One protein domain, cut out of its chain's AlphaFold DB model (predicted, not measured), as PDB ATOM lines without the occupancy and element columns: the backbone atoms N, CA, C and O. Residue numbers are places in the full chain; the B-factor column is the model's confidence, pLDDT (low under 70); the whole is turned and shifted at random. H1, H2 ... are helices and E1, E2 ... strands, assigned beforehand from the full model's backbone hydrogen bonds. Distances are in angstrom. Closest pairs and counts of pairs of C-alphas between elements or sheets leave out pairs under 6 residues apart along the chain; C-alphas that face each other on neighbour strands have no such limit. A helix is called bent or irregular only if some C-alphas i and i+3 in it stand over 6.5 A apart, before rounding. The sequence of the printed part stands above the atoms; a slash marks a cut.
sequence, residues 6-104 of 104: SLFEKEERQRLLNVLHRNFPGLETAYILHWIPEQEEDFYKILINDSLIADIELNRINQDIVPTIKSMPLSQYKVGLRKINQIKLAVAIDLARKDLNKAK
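What this domain is: This is residues 6 to 104 of the 104 residues of an uncharacterized protein of Paenibacillus terrae (strain HPL-003) (UniProt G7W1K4). A twisted sheet of four strands, E1 to E4, has the helix H1 lying slantwise over one face, while the long helix H3 packs at one end of the sheet, where the bent strand E1 begins and E2 ends. H2, a short helix straight after E4, comes before the turn into H3. The printed part has 99 residues with three named helices and four named strands in the order H1 E1 E2 E3 E4 H2 H3; the sheet's order is E1 - E2 - E3 - E4, all antiparallel, and the class is mixed, helices and strands. The whole is compact, with a radius of gyration of the C-alphas of 13.9 A and spans of 34 by 33 by 26 A.

How they stand to each other: Begin with the sheet: E1, residues 30 to 37, E2, residues 41 to 48, E3, residues 52 to 59, and E4, residues 68 to 73, form a meander, each strand the antiparallel neighbour of the one before. E1 and E2, a hairpin, bring N 33 and O 45 to 2.8 A; the hairpin E2 and E3 has N 44 and O 56 at 2.8 A; the hairpin E3 and E4 has N 55 and O 70 at 2.8 A. E1 bends by 68 degrees at residue 33. H1, residues 11 to 23, is on the sheet at a height of 8.8 A, over E2 and E3, at 50 degrees to E2 on the local plane; its closest C-alphas to E3 are those of Leu 16 and Leu 58, 7.7 A apart. H3, residues 83 to 103, is on the sheet at a height of 8.9 A, along the strands at 19 degrees to E1 on the local plane; the closest C-alphas of the two are those of Tyr 31 and Ala 92, 6.3 A apart. With H3 on one face and H1 on the other, there are three layers, helices on both faces of a sheet. H2, residues 74 to 77, lies on the opposite face from H1; the C-alphas of Leu 52 and Leu 74, the closest of E3 and H2, are 5.0 A apart. H1 and H3 are apart. In H1 and H3 every O i to N i+4 pair is within hydrogen-bond range; H2 is too short for such a pair.

Where its parts are: Find C-alpha 30 at (-52.886, -32.899, 22.690), where E1 begins its 18.6 A; E2 spans 20.7 A, E3 22.8 A and E4 17.3 A. Look for H1 from C-alpha 11 at (-60.100, -45.664, 32.352), 18.7 A long. H2 measures 5.1 A. H3 runs 30.5 A to C-alpha 103 at (-59.234, -21.236, 22.780).

The domain as a whole: The C-alphas farthest apart, of Gln 39 and Lys 104, are 40.4 A apart. The printed part has no cut, and no link is long. In the B-factor column, pLDDT is under 70 at residues 6 to 12 and 103 to 104.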
ATOM      1  N   SER A   6     -69.510 -46.651  28.170       53.84
ATOM      2  CA  SER A   6     -68.293 -47.416  28.481       53.84
ATOM      3  C   SER A   6     -67.384 -47.695  27.272       53.84
ATOM      4  O   SER A   6     -66.190 -47.922  27.443       53.84
ATOM      5  N   LEU A   7     -67.897 -47.627  26.033       55.22
ATOM      6  CA  LEU A   7     -67.057 -47.671  24.824       55.22
ATOM      7  C   LEU A   7     -66.181 -46.413  24.682       55.22
ATOM      8  O   LEU A   7     -65.095 -46.460  24.093       55.22
ATOM      9  N   PHE A   8     -66.646 -45.286  25.218       53.28
ATOM     10  CA  PHE A   8     -66.005 -43.975  25.101       53.28
ATOM     11  C   PHE A   8     -65.277 -43.563  26.393       53.28
ATOM     12  O   PHE A   8     -64.230 -42.920  26.320       53.28
ATOM     13  N   GLU A   9     -65.715 -44.050  27.548       56.09
ATOM     14  CA  GLU A   9     -65.111 -43.834  28.866       56.09
ATOM     15  C   GLU A   9     -64.223 -45.030  29.247       56.09
ATOM     16  O   GLU A   9     -64.592 -45.877  30.054       56.09
ATOM     17  N   LYS A  10     -63.046 -45.138  28.618       66.25
ATOM     18  CA  LYS A  10     -62.023 -46.108  29.038       66.25
ATOM     19  C   LYS A  10     -61.125 -45.462  30.090       66.25
ATOM     20  O   LYS A  10     -60.534 -44.421  29.805       66.25
ATOM     21  N   GLU A  11     -60.978 -46.100  31.249       68.50
ATOM     22  CA  GLU A  11     -60.100 -45.664  32.352       68.50
ATOM     23  C   GLU A  11     -58.668 -45.342  31.883       68.50
ATOM     24  O   GLU A  11     -58.062 -44.365  32.321       68.50
ATOM     25  N   GLU A  12     -58.167 -46.094  30.898       67.69
ATOM     26  CA  GLU A  12     -56.874 -45.882  30.231       67.69
ATOM     27  C   GLU A  12     -56.708 -44.448  29.693       67.69
ATOM     28  O   GLU A  12     -55.670 -43.811  29.890       67.69
ATOM     29  N   ARG A  13     -57.757 -43.894  29.063       74.06
ATOM     30  CA  ARG A  13     -57.736 -42.522  28.531       74.06
ATOM     31  C   ARG A  13     -57.705 -41.487  29.649       74.06
ATOM     32  O   ARG A  13     -57.043 -40.461  29.498       74.06
ATOM     33  N   GLN A  14     -58.372 -41.761  30.770       83.31
ATOM     34  CA  GLN A  14     -58.367 -40.863  31.920       83.31
ATOM     35  C   GLN A  14     -56.982 -40.808  32.568       83.31
ATOM     36  O   GLN A  14     -56.514 -39.729  32.936       83.31
ATOM     37  N   ARG A  15     -56.286 -41.948  32.657       86.81
ATOM     38  CA  ARG A  15     -54.915 -41.980  33.173       86.81
ATOM     39  C   ARG A  15     -53.964 -41.185  32.288       86.81
ATOM     40  O   ARG A  15     -53.238 -40.348  32.816       86.81
ATOM     41  N   LEU A  16     -53.990 -41.396  30.971       90.38
ATOM     42  CA  LEU A  16     -53.151 -40.628  30.047       90.38
ATOM     43  C   LEU A  16     -53.408 -39.120  30.178       90.38
ATOM     44  O   LEU A  16     -52.461 -38.342  30.274       90.38
ATOM     45  N   LEU A  17     -54.676 -38.710  30.251       90.56
ATOM     46  CA  LEU A  17     -55.050 -37.308  30.425       90.56
ATOM     47  C   LEU A  17     -54.511 -36.724  31.743       90.56
ATOM     48  O   LEU A  17     -53.935 -35.637  31.750       90.56
ATOM     49  N   ASN A  18     -54.622 -37.467  32.847       90.50
ATOM     50  CA  ASN A  18     -54.073 -37.059  34.141       90.50
ATOM     51  C   ASN A  18     -52.546 -36.899  34.084       90.50
ATOM     52  O   ASN A  18     -51.999 -35.952  34.649       90.50
ATOM     53  N   VAL A  19     -51.853 -37.811  33.398       92.69
ATOM     54  CA  VAL A  19     -50.399 -37.741  33.201       92.69
ATOM     55  C   VAL A  19     -50.022 -36.508  32.390       92.69
ATOM     56  O   VAL A  19     -49.098 -35.790  32.774       92.69
ATOM     57  N   LEU A  20     -50.765 -36.216  31.324       94.31
ATOM     58  CA  LEU A  20     -50.545 -35.036  30.498       94.31
ATOM     59  C   LEU A  20     -50.714 -33.739  31.302       94.31
ATOM     60  O   LEU A  20     -49.796 -32.924  31.320       94.31
ATOM     61  N   HIS A  21     -51.816 -33.571  32.037       93.06
ATOM     62  CA  HIS A  21     -52.041 -32.361  32.839       93.06
ATOM     63  C   HIS A  21     -51.008 -32.165  33.954       93.06
ATOM     64  O   HIS A  21     -50.610 -31.034  34.228       93.06
ATOM     65  N   ARG A  22     -50.548 -33.248  34.596       93.06
ATOM     66  CA  ARG A  22     -49.545 -33.168  35.671       93.06
ATOM     67  C   ARG A  22     -48.163 -32.758  35.167       93.06
ATOM     68  O   ARG A  22     -47.439 -32.086  35.892       93.06
ATOM     69  N   ASN A  23     -47.791 -33.180  33.958       94.00
ATOM     70  CA  ASN A  23     -46.434 -32.992  33.433       94.00
ATOM     71  C   ASN A  23     -46.313 -31.820  32.453       94.00
ATOM     72  O   ASN A  23     -45.214 -31.315  32.238       94.00
ATOM     73  N   PHE A  24     -47.428 -31.356  31.889       94.00
ATOM     74  CA  PHE A  24     -47.474 -30.233  30.958       94.00
ATOM     75  C   PHE A  24     -48.462 -29.176  31.481       94.00
ATOM     76  O   PHE A  24     -49.609 -29.133  31.043       94.00
ATOM     77  N   PRO A  25     -48.051 -28.298  32.417       87.56
ATOM     78  CA  PRO A  25     -48.954 -27.323  33.042       87.56
ATOM     79  C   PRO A  25     -49.534 -26.279  32.067       87.56
ATOM     80  O   PRO A  25     -50.536 -25.650  32.384       87.56
ATOM     81  N   GLY A  26     -48.935 -26.108  30.882       89.00
ATOM     82  CA  GLY A  26     -49.443 -25.268  29.784       89.00
ATOM     83  C   GLY A  26     -50.130 -26.060  28.666       89.00
ATOM     84  O   GLY A  26     -50.063 -25.666  27.502       89.00
ATOM     85  N   LEU A  27     -50.685 -27.232  28.979       93.25
ATOM     86  CA  LEU A  27     -51.385 -28.067  28.011       93.25
ATOM     87  C   LEU A  27     -52.726 -27.441  27.615       93.25
ATOM     88  O   LEU A  27     -53.653 -27.406  28.420       93.25
ATOM     89  N   GLU A  28     -52.840 -27.028  26.357       94.00
ATOM     90  CA  GLU A  28     -54.094 -26.557  25.758       94.00
ATOM     91  C   GLU A  28     -54.652 -27.588  24.769       94.00
ATOM     92  O   GLU A  28     -55.855 -27.834  24.732       94.00
ATOM     93  N   THR A  29     -53.782 -28.238  23.987       94.62
ATOM     94  CA  THR A  29     -54.176 -29.299  23.049       94.62
ATOM     95  C   THR A  29     -53.192 -30.472  23.067       94.62
ATOM     96  O   THR A  29     -52.004 -30.313  23.353       94.62
ATOM     97  N   ALA A  30     -53.687 -31.678  22.770       95.75
ATOM     98  CA  ALA A  30     -52.886 -32.899  22.690       95.75
ATOM     99  C   ALA A  30     -53.397 -33.814  21.574       95.75
ATOM    100  O   ALA A  30     -54.582 -34.148  21.545       95.75
ATOM    101  N   TYR A  31     -52.506 -34.284  20.698       95.62
ATOM    102  CA  TYR A  31     -52.855 -35.231  19.632       95.62
ATOM    103  C   TYR A  31     -51.933 -36.437  19.645       95.62
ATOM    104  O   TYR A  31     -50.713 -36.313  19.553       95.62
ATOM    105  N   ILE A  32     -52.520 -37.630  19.698       95.06
ATOM    106  CA  ILE A  32     -51.779 -38.886  19.608       95.06
ATOM    107  C   ILE A  32     -51.330 -39.081  18.156       95.06
ATOM    108  O   ILE A  32     -52.146 -39.284  17.257       95.06
ATOM    109  N   LEU A  33     -50.020 -39.039  17.923       94.56
ATOM    110  CA  LEU A  33     -49.408 -39.328  16.625       94.56
ATOM    111  C   LEU A  33     -49.262 -40.836  16.414       94.56
ATOM    112  O   LEU A  33     -49.489 -41.350  15.313       94.56
ATOM    113  N   HIS A  34     -48.869 -41.534  17.482       93.31
ATOM    114  CA  HIS A  34     -48.699 -42.978  17.514       93.31
ATOM    115  C   HIS A  34     -49.113 -43.535  18.870       93.31
ATOM    116  O   HIS A  34     -48.889 -42.909  19.904       93.31
ATOM    117  N   TRP A  35     -49.679 -44.732  18.834       93.56
ATOM    118  CA  TRP A  35     -49.985 -45.529  20.005       93.56
ATOM    119  C   TRP A  35     -49.599 -46.971  19.695       93.56
ATOM    120  O   TRP A  35     -50.050 -47.520  18.686       93.56
ATOM    121  N   ILE A  36     -48.724 -47.539  20.520       92.75
ATOM    122  CA  ILE A  36     -48.297 -48.930  20.425       92.75
ATOM    123  C   ILE A  36     -48.779 -49.637  21.696       92.75
ATOM    124  O   ILE A  36     -48.259 -49.346  22.774       92.75
ATOM    125  N   PRO A  37     -49.792 -50.510  21.579       90.31
ATOM    126  CA  PRO A  37     -50.248 -51.339  22.678       90.31
ATOM    127  C   PRO A  37     -49.305 -52.538  22.838       90.31
ATOM    128  O   PRO A  37     -49.269 -53.400  21.964       90.31
ATOM    129  N   GLU A  38     -48.571 -52.610  23.941       88.94
ATOM    130  CA  GLU A  38     -47.758 -53.770  24.322       88.94
ATOM    131  C   GLU A  38     -48.477 -54.584  25.417       88.94
ATOM    132  O   GLU A  38     -49.546 -54.178  25.888       88.94
ATOM    133  N   GLN A  39     -47.950 -55.761  25.784       86.06
ATOM    134  CA  GLN A  39     -48.611 -56.672  26.736       86.06
ATOM    135  C   GLN A  39     -49.086 -55.954  28.006       86.06
ATOM    136  O   GLN A  39     -50.277 -55.953  28.314       86.06
ATOM    137  N   GLU A  40     -48.159 -55.299  28.702       88.12
ATOM    138  CA  GLU A  40     -48.434 -54.619  29.970       88.12
ATOM    139  C   GLU A  40     -48.295 -53.106  29.871       88.12
ATOM    140  O   GLU A  40     -48.572 -52.414  30.842       88.12
ATOM    141  N   GLU A  41     -47.882 -52.576  28.722       90.06
ATOM    142  CA  GLU A  41     -47.547 -51.164  28.575       90.06
ATOM    143  C   GLU A  41     -48.195 -50.539  27.344       90.06
ATOM    144  O   GLU A  41     -48.411 -51.180  26.319       90.06
ATOM    145  N   ASP A  42     -48.489 -49.251  27.446       92.69
ATOM    146  CA  ASP A  42     -48.867 -48.404  26.333       92.69
ATOM    147  C   ASP A  42     -47.779 -47.381  26.059       92.69
ATOM    148  O   ASP A  42     -47.459 -46.562  26.921       92.69
ATOM    149  N   PHE A  43     -47.283 -47.375  24.823       94.69
ATOM    150  CA  PHE A  43     -46.352 -46.362  24.342       94.69
ATOM    151  C   PHE A  43     -47.110 -45.351  23.487       94.69
ATOM    152  O   PHE A  43     -47.556 -45.652  22.373       94.69
ATOM    153  N   TYR A  44     -47.242 -44.133  23.995       95.38
ATOM    154  CA  TYR A  44     -47.834 -43.014  23.281       95.38
ATOM    155  C   TYR A  44     -46.757 -42.064  22.784       95.38
ATOM    156  O   TYR A  44     -45.871 -41.666  23.533       95.38
ATOM    157  N   LYS A  45     -46.905 -41.623  21.536       96.25
ATOM    158  CA  LYS A  45     -46.210 -40.449  21.009       96.25
ATOM    159  C   LYS A  45     -47.232 -39.365  20.730       96.25
ATOM    160  O   LYS A  45     -48.129 -39.562  19.906       96.25
ATOM    161  N   ILE A  46     -47.098 -38.232  21.402       96.88
ATOM    162  CA  ILE A  46     -48.124 -37.193  21.466       96.88
ATOM    163  C   ILE A  46     -47.527 -35.854  21.046       96.88
ATOM    164  O   ILE A  46     -46.449 -35.478  21.497       96.88
ATOM    165  N   LEU A  47     -48.233 -35.134  20.178       97.56
ATOM    166  CA  LEU A  47     -48.005 -33.717  19.934       97.56
ATOM    167  C   LEU A  47     -48.712 -32.918  21.028       97.56
ATOM    168  O   LEU A  47     -49.930 -33.017  21.171       97.56
ATOM    169  N   ILE A  48     -47.938 -32.142  21.775       97.00
ATOM    170  CA  ILE A  48     -48.392 -31.246  22.832       97.00
ATOM    171  C   ILE A  48     -48.423 -29.830  22.265       97.00
ATOM    172  O   ILE A  48     -47.401 -29.317  21.791       97.00
ATOM    173  N   ASN A  49     -49.603 -29.215  22.308       94.88
ATOM    174  CA  ASN A  49     -49.902 -27.966  21.620       94.88
ATOM    175  C   ASN A  49     -49.477 -28.075  20.145       94.88
ATOM    176  O   ASN A  49     -49.875 -29.012  19.458       94.88
ATOM    177  N   ASP A  50     -48.625 -27.178  19.649       94.12
ATOM    178  CA  ASP A  50     -48.116 -27.225  18.275       94.12
ATOM    179  C   ASP A  50     -46.579 -27.279  18.174       94.12
ATOM    180  O   ASP A  50     -46.023 -27.103  17.085       94.12
ATOM    181  N   SER A  51     -45.880 -27.519  19.290       94.81
ATOM    182  CA  SER A  51     -44.433 -27.269  19.382       94.81
ATOM    183  C   SER A  51     -43.612 -28.325  20.123       94.81
ATOM    184  O   SER A  51     -42.388 -28.351  19.948       94.81
ATOM    185  N   LEU A  52     -44.234 -29.229  20.881       97.12
ATOM    186  CA  LEU A  52     -43.527 -30.228  21.686       97.12
ATOM    187  C   LEU A  52     -44.028 -31.641  21.375       97.12
ATOM    188  O   LEU A  52     -45.218 -31.860  21.177       97.12
ATOM    189  N   ILE A  53     -43.115 -32.608  21.340       97.25
ATOM    190  CA  ILE A  53     -43.438 -34.030  21.226       97.25
ATOM    191  C   ILE A  53     -43.142 -34.702  22.559       97.25
ATOM    192  O   ILE A  53     -42.055 -34.523  23.103       97.25
ATOM    193  N   ALA A  54     -44.096 -35.481  23.059       97.56
ATOM    194  CA  ALA A  54     -43.965 -36.277  24.267       97.56
ATOM    195  C   ALA A  54     -44.063 -37.770  23.937       97.56
ATOM    196  O   ALA A  54     -45.002 -38.202  23.270       97.56
ATOM    197  N   ASP A  55     -43.099 -38.535  24.432       97.06
ATOM    198  CA  ASP A  55     -43.135 -39.988  24.514       97.06
ATOM    199  C   ASP A  55     -43.536 -40.370  25.937       97.06
ATOM    200  O   ASP A  55     -42.889 -39.947  26.898       97.06
ATOM    201  N   ILE A  56     -44.633 -41.114  26.062       95.94
ATOM    202  CA  ILE A  56     -45.230 -41.499  27.342       95.94
ATOM    203  C   ILE A  56     -45.410 -43.008  27.365       95.94
ATOM    204  O   ILE A  56     -46.043 -43.569  26.474       95.94
ATOM    205  N   GLU A  57     -44.894 -43.633  28.414       95.06
ATOM    206  CA  GLU A  57     -45.002 -45.068  28.663       95.06
ATOM    207  C   GLU A  57     -45.875 -45.267  29.906       95.06
ATOM    208  O   GLU A  57     -45.585 -44.714  30.974       95.06
ATOM    209  N   LEU A  58     -46.981 -46.001  29.760       92.69
ATOM    210  CA  LEU A  58     -47.934 -46.276  30.839       92.69
ATOM    211  C   LEU A  58     -48.089 -47.776  31.047       92.69
ATOM    212  O   LEU A  58     -48.459 -48.475  30.113       92.69
ATOM    213  N   ASN A  59     -47.923 -48.261  32.276       91.75
ATOM    214  CA  ASN A  59     -48.216 -49.661  32.584       91.75
ATOM    215  C   ASN A  59     -49.729 -49.895  32.718       91.75
ATOM    216  O   ASN A  59     -50.341 -49.396  33.648       91.75
ATOM    217  N   ARG A  60     -50.354 -50.666  31.838       84.06
ATOM    218  CA  ARG A  60     -51.800 -50.943  31.803       84.06
ATOM    219  C   ARG A  60     -52.344 -51.642  33.043       84.06
ATOM    220  O   ARG A  60     -53.493 -51.412  33.408       84.06
ATOM    221  N   ILE A  61     -51.539 -52.502  33.656       83.56
ATOM    222  CA  ILE A  61     -51.984 -53.418  34.710       83.56
ATOM    223  C   ILE A  61     -51.814 -52.776  36.087       83.56
ATOM    224  O   ILE A  61     -52.733 -52.782  36.902       83.56
ATOM    225  N   ASN A  62     -50.651 -52.182  36.335       85.00
ATOM    226  CA  ASN A  62     -50.295 -51.569  37.601       85.00
ATOM    227  C   ASN A  62     -50.252 -50.037  37.476       85.00
ATOM    228  O   ASN A  62     -49.355 -49.443  36.866       85.00
ATOM    229  N   GLN A  63     -51.244 -49.385  38.084       83.12
ATOM    230  CA  GLN A  63     -51.374 -47.929  38.051       83.12
ATOM    231  C   GLN A  63     -50.428 -47.192  39.005       83.12
ATOM    232  O   GLN A  63     -50.182 -46.004  38.792       83.12
ATOM    233  N   ASP A  64     -49.850 -47.897  39.981       86.12
ATOM    234  CA  ASP A  64     -48.877 -47.344  40.928       86.12
ATOM    235  C   ASP A  64     -47.487 -47.183  40.301       86.12
ATOM    236  O   ASP A  64     -46.650 -46.432  40.807       86.12
ATOM    237  N   ILE A  65     -47.235 -47.850  39.167       88.38
ATOM    238  CA  ILE A  65     -46.009 -47.651  38.396       88.38
ATOM    239  C   ILE A  65     -46.023 -46.244  37.797       88.38
ATOM    240  O   ILE A  65     -46.919 -45.865  37.029       88.38
ATOM    241  N   VAL A  66     -44.995 -45.476  38.160       90.12
ATOM    242  CA  VAL A  66     -44.793 -44.108  37.690       90.12
ATOM    243  C   VAL A  66     -44.565 -44.119  36.173       90.12
ATOM    244  O   VAL A  66     -43.684 -44.837  35.704       90.12
ATOM    245  N   PRO A  67     -45.323 -43.321  35.403       92.88
ATOM    246  CA  PRO A  67     -45.126 -43.175  33.964       92.88
ATOM    247  C   PRO A  67     -43.722 -42.701  33.590       92.88
ATOM    248  O   PRO A  67     -43.223 -41.729  34.165       92.88
ATOM    249  N   THR A  68     -43.135 -43.296  32.552       95.06
ATOM    250  CA  THR A  68     -41.933 -42.743  31.918       95.06
ATOM    251  C   THR A  68     -42.350 -41.673  30.924       95.06
ATOM    252  O   THR A  68     -43.191 -41.913  30.058       95.06
ATOM    253  N   ILE A  69     -41.761 -40.481  31.031       96.19
ATOM    254  CA  ILE A  69     -42.080 -39.352  30.154       96.19
ATOM    255  C   ILE A  69     -40.787 -38.759  29.623       96.19
ATOM    256  O   ILE A  69     -39.902 -38.363  30.381       96.19
ATOM    257  N   LYS A  70     -40.689 -38.672  28.300       96.75
ATOM    258  CA  LYS A  70     -39.608 -37.979  27.600       96.75
ATOM    259  C   LYS A  70     -40.233 -36.954  26.677       96.75
ATOM    260  O   LYS A  70     -41.232 -37.235  26.026       96.75
ATOM    261  N   SER A  71     -39.657 -35.761  26.608       96.12
ATOM    262  CA  SER A  71     -40.137 -34.732  25.690       96.12
ATOM    263  C   SER A  71     -39.004 -34.176  24.849       96.12
ATOM    264  O   SER A  71     -37.845 -34.167  25.260       96.12
ATOM    265  N   MET A  72     -39.345 -33.749  23.637       96.38
ATOM    266  CA  MET A  72     -38.412 -33.117  22.719       96.38
ATOM    267  C   MET A  72     -39.107 -32.025  21.909       96.38
ATOM    268  O   MET A  72     -40.297 -32.152  21.593       96.38
ATOM    269  N   PRO A  73     -38.383 -30.969  21.511       96.62
ATOM    270  CA  PRO A  73     -38.916 -29.974  20.597       96.62
ATOM    271  C   PRO A  73     -39.364 -30.609  19.279       96.62
ATOM    272  O   PRO A  73     -38.709 -31.502  18.733       96.62
ATOM    273  N   LEU A  74     -40.445 -30.084  18.707       94.88
ATOM    274  CA  LEU A  74     -40.950 -30.514  17.406       94.88
ATOM    275  C   LEU A  74     -39.886 -30.427  16.297       94.88
ATOM    276  O   LEU A  74     -39.884 -31.241  15.372       94.88
ATOM    277  N   SER A  75     -38.982 -29.447  16.374       93.94
ATOM    278  CA  SER A  75     -37.864 -29.295  15.436       93.94
ATOM    279  C   SER A  75     -36.945 -30.518  15.430       93.94
ATOM    280  O   SER A  75     -36.563 -30.974  14.355       93.94
ATOM    281  N   GLN A  76     -36.655 -31.085  16.602       95.12
ATOM    282  CA  GLN A  76     -35.828 -32.279  16.746       95.12
ATOM    283  C   GLN A  76     -36.551 -33.526  16.225       95.12
ATOM    284  O   GLN A  76     -35.963 -34.310  15.486       95.12
ATOM    285  N   TYR A  77     -37.842 -33.677  16.529       94.00
ATOM    286  CA  TYR A  77     -38.629 -34.833  16.084       94.00
ATOM    287  C   TYR A  77     -38.755 -34.949  14.555       94.00
ATOM    288  O   TYR A  77     -38.866 -36.045  14.008       94.00
ATOM    289  N   LYS A  78     -38.736 -33.819  13.839       90.38
ATOM    290  CA  LYS A  78     -38.831 -33.801  12.372       90.38
ATOM    291  C   LYS A  78     -37.605 -34.410  11.682       90.38
ATOM    292  O   LYS A  78     -37.718 -34.844  10.532       90.38
ATOM    293  N   VAL A  79     -36.451 -34.450  12.349       92.69
ATOM    294  CA  VAL A  79     -35.200 -34.942  11.762       92.69
ATOM    295  C   VAL A  79     -35.286 -36.455  11.549       92.69
ATOM    296  O   VAL A  79     -35.509 -37.216  12.484       92.69
ATOM    297  N   GLY A  80     -35.127 -36.909  10.302       87.94
ATOM    298  CA  GLY A  80     -35.160 -38.339   9.959       87.94
ATOM    299  C   GLY A  80     -36.557 -38.975   9.948       87.94
ATOM    300  O   GLY A  80     -36.681 -40.194   9.821       87.94
ATOM    301  N   LEU A  81     -37.626 -38.175  10.053       91.31
ATOM    302  CA  LEU A  81     -38.991 -38.688  10.103       91.31
ATOM    303  C   LEU A  81     -39.428 -39.256   8.740       91.31
ATOM    304  O   LEU A  81     -39.300 -38.597   7.711       91.31
ATOM    305  N   ARG A  82     -39.987 -40.474   8.717       93.44
ATOM    306  CA  ARG A  82     -40.494 -41.106   7.480       93.44
ATOM    307  C   ARG A  82     -41.654 -40.302   6.878       93.44
ATOM    308  O   ARG A  82     -42.463 -39.755   7.624       93.44
ATOM    309  N   LYS A  83     -41.806 -40.322   5.545       92.50
ATOM    310  CA  LYS A  83     -42.849 -39.565   4.811       92.50
ATOM    311  C   LYS A  83     -44.253 -39.713   5.411       92.50
ATOM    312  O   LYS A  83     -44.923 -38.717   5.648       92.50
ATOM    313  N   ILE A  84     -44.683 -40.937   5.724       91.88
ATOM    314  CA  ILE A  84     -46.014 -41.180   6.306       91.88
ATOM    315  C   ILE A  84     -46.203 -40.494   7.670       91.88
ATOM    316  O   ILE A  84     -47.267 -39.948   7.954       91.88
ATOM    317  N   ASN A  85     -45.155 -40.455   8.492       92.88
ATOM    318  CA  ASN A  85     -45.193 -39.816   9.804       92.88
ATOM    319  C   ASN A  85     -45.101 -38.289   9.684       92.88
ATOM    320  O   ASN A  85     -45.698 -37.592  10.496       92.88
ATOM    321  N   GLN A  86     -44.430 -37.764   8.652       94.50
ATOM    322  CA  GLN A  86     -44.451 -36.330   8.341       94.50
ATOM    323  C   GLN A  86     -45.865 -35.851   7.997       94.50
ATOM    324  O   GLN A  86     -46.276 -34.802   8.480       94.50
ATOM    325  N   ILE A  87     -46.630 -36.634   7.224       94.75
ATOM    326  CA  ILE A  87     -48.024 -36.304   6.884       94.75
ATOM    327  C   ILE A  87     -48.892 -36.303   8.145       94.75
ATOM    328  O   ILE A  87     -49.579 -35.320   8.407       94.75
ATOM    329  N   LYS A  88     -48.824 -37.366   8.962       94.62
ATOM    330  CA  LYS A  88     -49.557 -37.428  10.239       94.62
ATOM    331  C   LYS A  88     -49.235 -36.237  11.138       94.62
ATOM    332  O   LYS A  88     -50.139 -35.621  11.690       94.62
ATOM    333  N   LEU A  89     -47.950 -35.899  11.245       96.06
ATOM    334  CA  LEU A  89     -47.490 -34.763  12.028       96.06
ATOM    335  C   LEU A  89     -48.025 -33.435  11.480       96.06
ATOM    336  O   LEU A  89     -48.481 -32.605  12.257       96.06
ATOM    337  N   ALA A  90     -47.997 -33.234  10.162       95.94
ATOM    338  CA  ALA A  90     -48.524 -32.027   9.533       95.94
ATOM    339  C   ALA A  90     -50.027 -31.853   9.804       95.94
ATOM    340  O   ALA A  90     -50.453 -30.757  10.160       95.94
ATOM    341  N   VAL A  91     -50.804 -32.937   9.709       96.69
ATOM    342  CA  VAL A  91     -52.239 -32.928  10.033       96.69
ATOM    343  C   VAL A  91     -52.465 -32.605  11.510       96.69
ATOM    344  O   VAL A  91     -53.278 -31.745  11.825       96.69
ATOM    345  N   ALA A  92     -51.724 -33.243  12.419       96.75
ATOM    346  CA  ALA A  92     -51.854 -32.981  13.851       96.75
ATOM    347  C   ALA A  92     -51.516 -31.525  14.215       96.75
ATOM    348  O   ALA A  92     -52.227 -30.921  15.009       96.75
ATOM    349  N   ILE A  93     -50.480 -30.940  13.602       96.69
ATOM    350  CA  ILE A  93     -50.124 -29.525  13.797       96.69
ATOM    351  C   ILE A  93     -51.233 -28.600  13.288       96.69
ATOM    352  O   ILE A  93     -51.563 -27.623  13.957       96.69
ATOM    353  N   ASP A  94     -51.794 -28.878  12.107       96.75
ATOM    354  CA  ASP A  94     -52.886 -28.075  11.548       96.75
ATOM    355  C   ASP A  94     -54.117 -28.089  12.467       96.75
ATOM    356  O   ASP A  94     -54.679 -27.034  12.767       96.75
ATOM    357  N   LEU A  95     -54.486 -29.265  12.985       96.75
ATOM    358  CA  LEU A  95     -55.569 -29.410  13.957       96.75
ATOM    359  C   LEU A  95     -55.265 -28.668  15.263       96.75
ATOM    360  O   LEU A  95     -56.081 -27.858  15.699       96.75
ATOM    361  N   ALA A  96     -54.070 -28.861  15.829       95.81
ATOM    362  CA  ALA A  96     -53.674 -28.211  17.072       95.81
ATOM    363  C   ALA A  96     -53.723 -26.691  16.973       95.81
ATOM    364  O   ALA A  96     -54.295 -26.028  17.831       95.81
ATOM    365  N   ARG A  97     -53.194 -26.118  15.890       95.88
ATOM    366  CA  ARG A  97     -53.234 -24.667  15.671       95.88
ATOM    367  C   ARG A  97     -54.651 -24.142  15.512       95.88
ATOM    368  O   ARG A  97     -54.956 -23.071  16.028       95.88
ATOM    369  N   LYS A  98     -55.521 -24.878  14.813       95.44
ATOM    370  CA  LYS A  98     -56.938 -24.512  14.689       95.44
ATOM    371  C   LYS A  98     -57.626 -24.479  16.046       95.44
ATOM    372  O   LYS A  98     -58.405 -23.563  16.281       95.44
ATOM    373  N   ASP A  99     -57.341 -25.435  16.920       93.69
ATOM    374  CA  ASP A  99     -57.984 -25.509  18.230       93.69
ATOM    375  C   ASP A  99     -57.382 -24.505  19.230       93.69
ATOM    376  O   ASP A  99     -58.140 -23.824  19.917       93.69
ATOM    377  N   LEU A 100     -56.064 -24.272  19.206       92.00
ATOM    378  CA  LEU A 100     -55.407 -23.187  19.957       92.00
ATOM    379  C   LEU A 100     -55.963 -21.802  19.580       92.00
ATOM    380  O   LEU A 100     -56.150 -20.944  20.437       92.00
ATOM    381  N   ASN A 101     -56.265 -21.576  18.299       89.62
ATOM    382  CA  ASN A 101     -56.845 -20.311  17.840       89.62
ATOM    383  C   ASN A 101     -58.320 -20.128  18.234       89.62
ATOM    384  O   ASN A 101     -58.798 -19.002  18.191       89.62
ATOM    385  N   LYS A 102     -59.045 -21.200  18.583       83.50
ATOM    386  CA  LYS A 102     -60.414 -21.114  19.127       83.50
ATOM    387  C   LYS A 102     -60.436 -20.928  20.645       83.50
ATOM    388  O   LYS A 102     -61.459 -20.518  21.177       83.50
ATOM    389  N   ALA A 103     -59.363 -21.327  21.328       66.12
ATOM    390  CA  ALA A 103     -59.234 -21.236  22.780       66.12
ATOM    391  C   ALA A 103     -58.774 -19.845  23.261       66.12
ATOM    392  O   ALA A 103     -58.906 -19.543  24.446       66.12
ATOM    393  N   LYS A 104     -58.248 -19.020  22.346       56.28
ATOM    394  CA  LYS A 104     -57.949 -17.593  22.542       56.28
ATOM    395  C   LYS A 104     -59.177 -16.729  22.298       56.28
ATOM    396  O   LYS A 104     -59.318 -15.732  23.037       56.28
TER     397      LYS A 104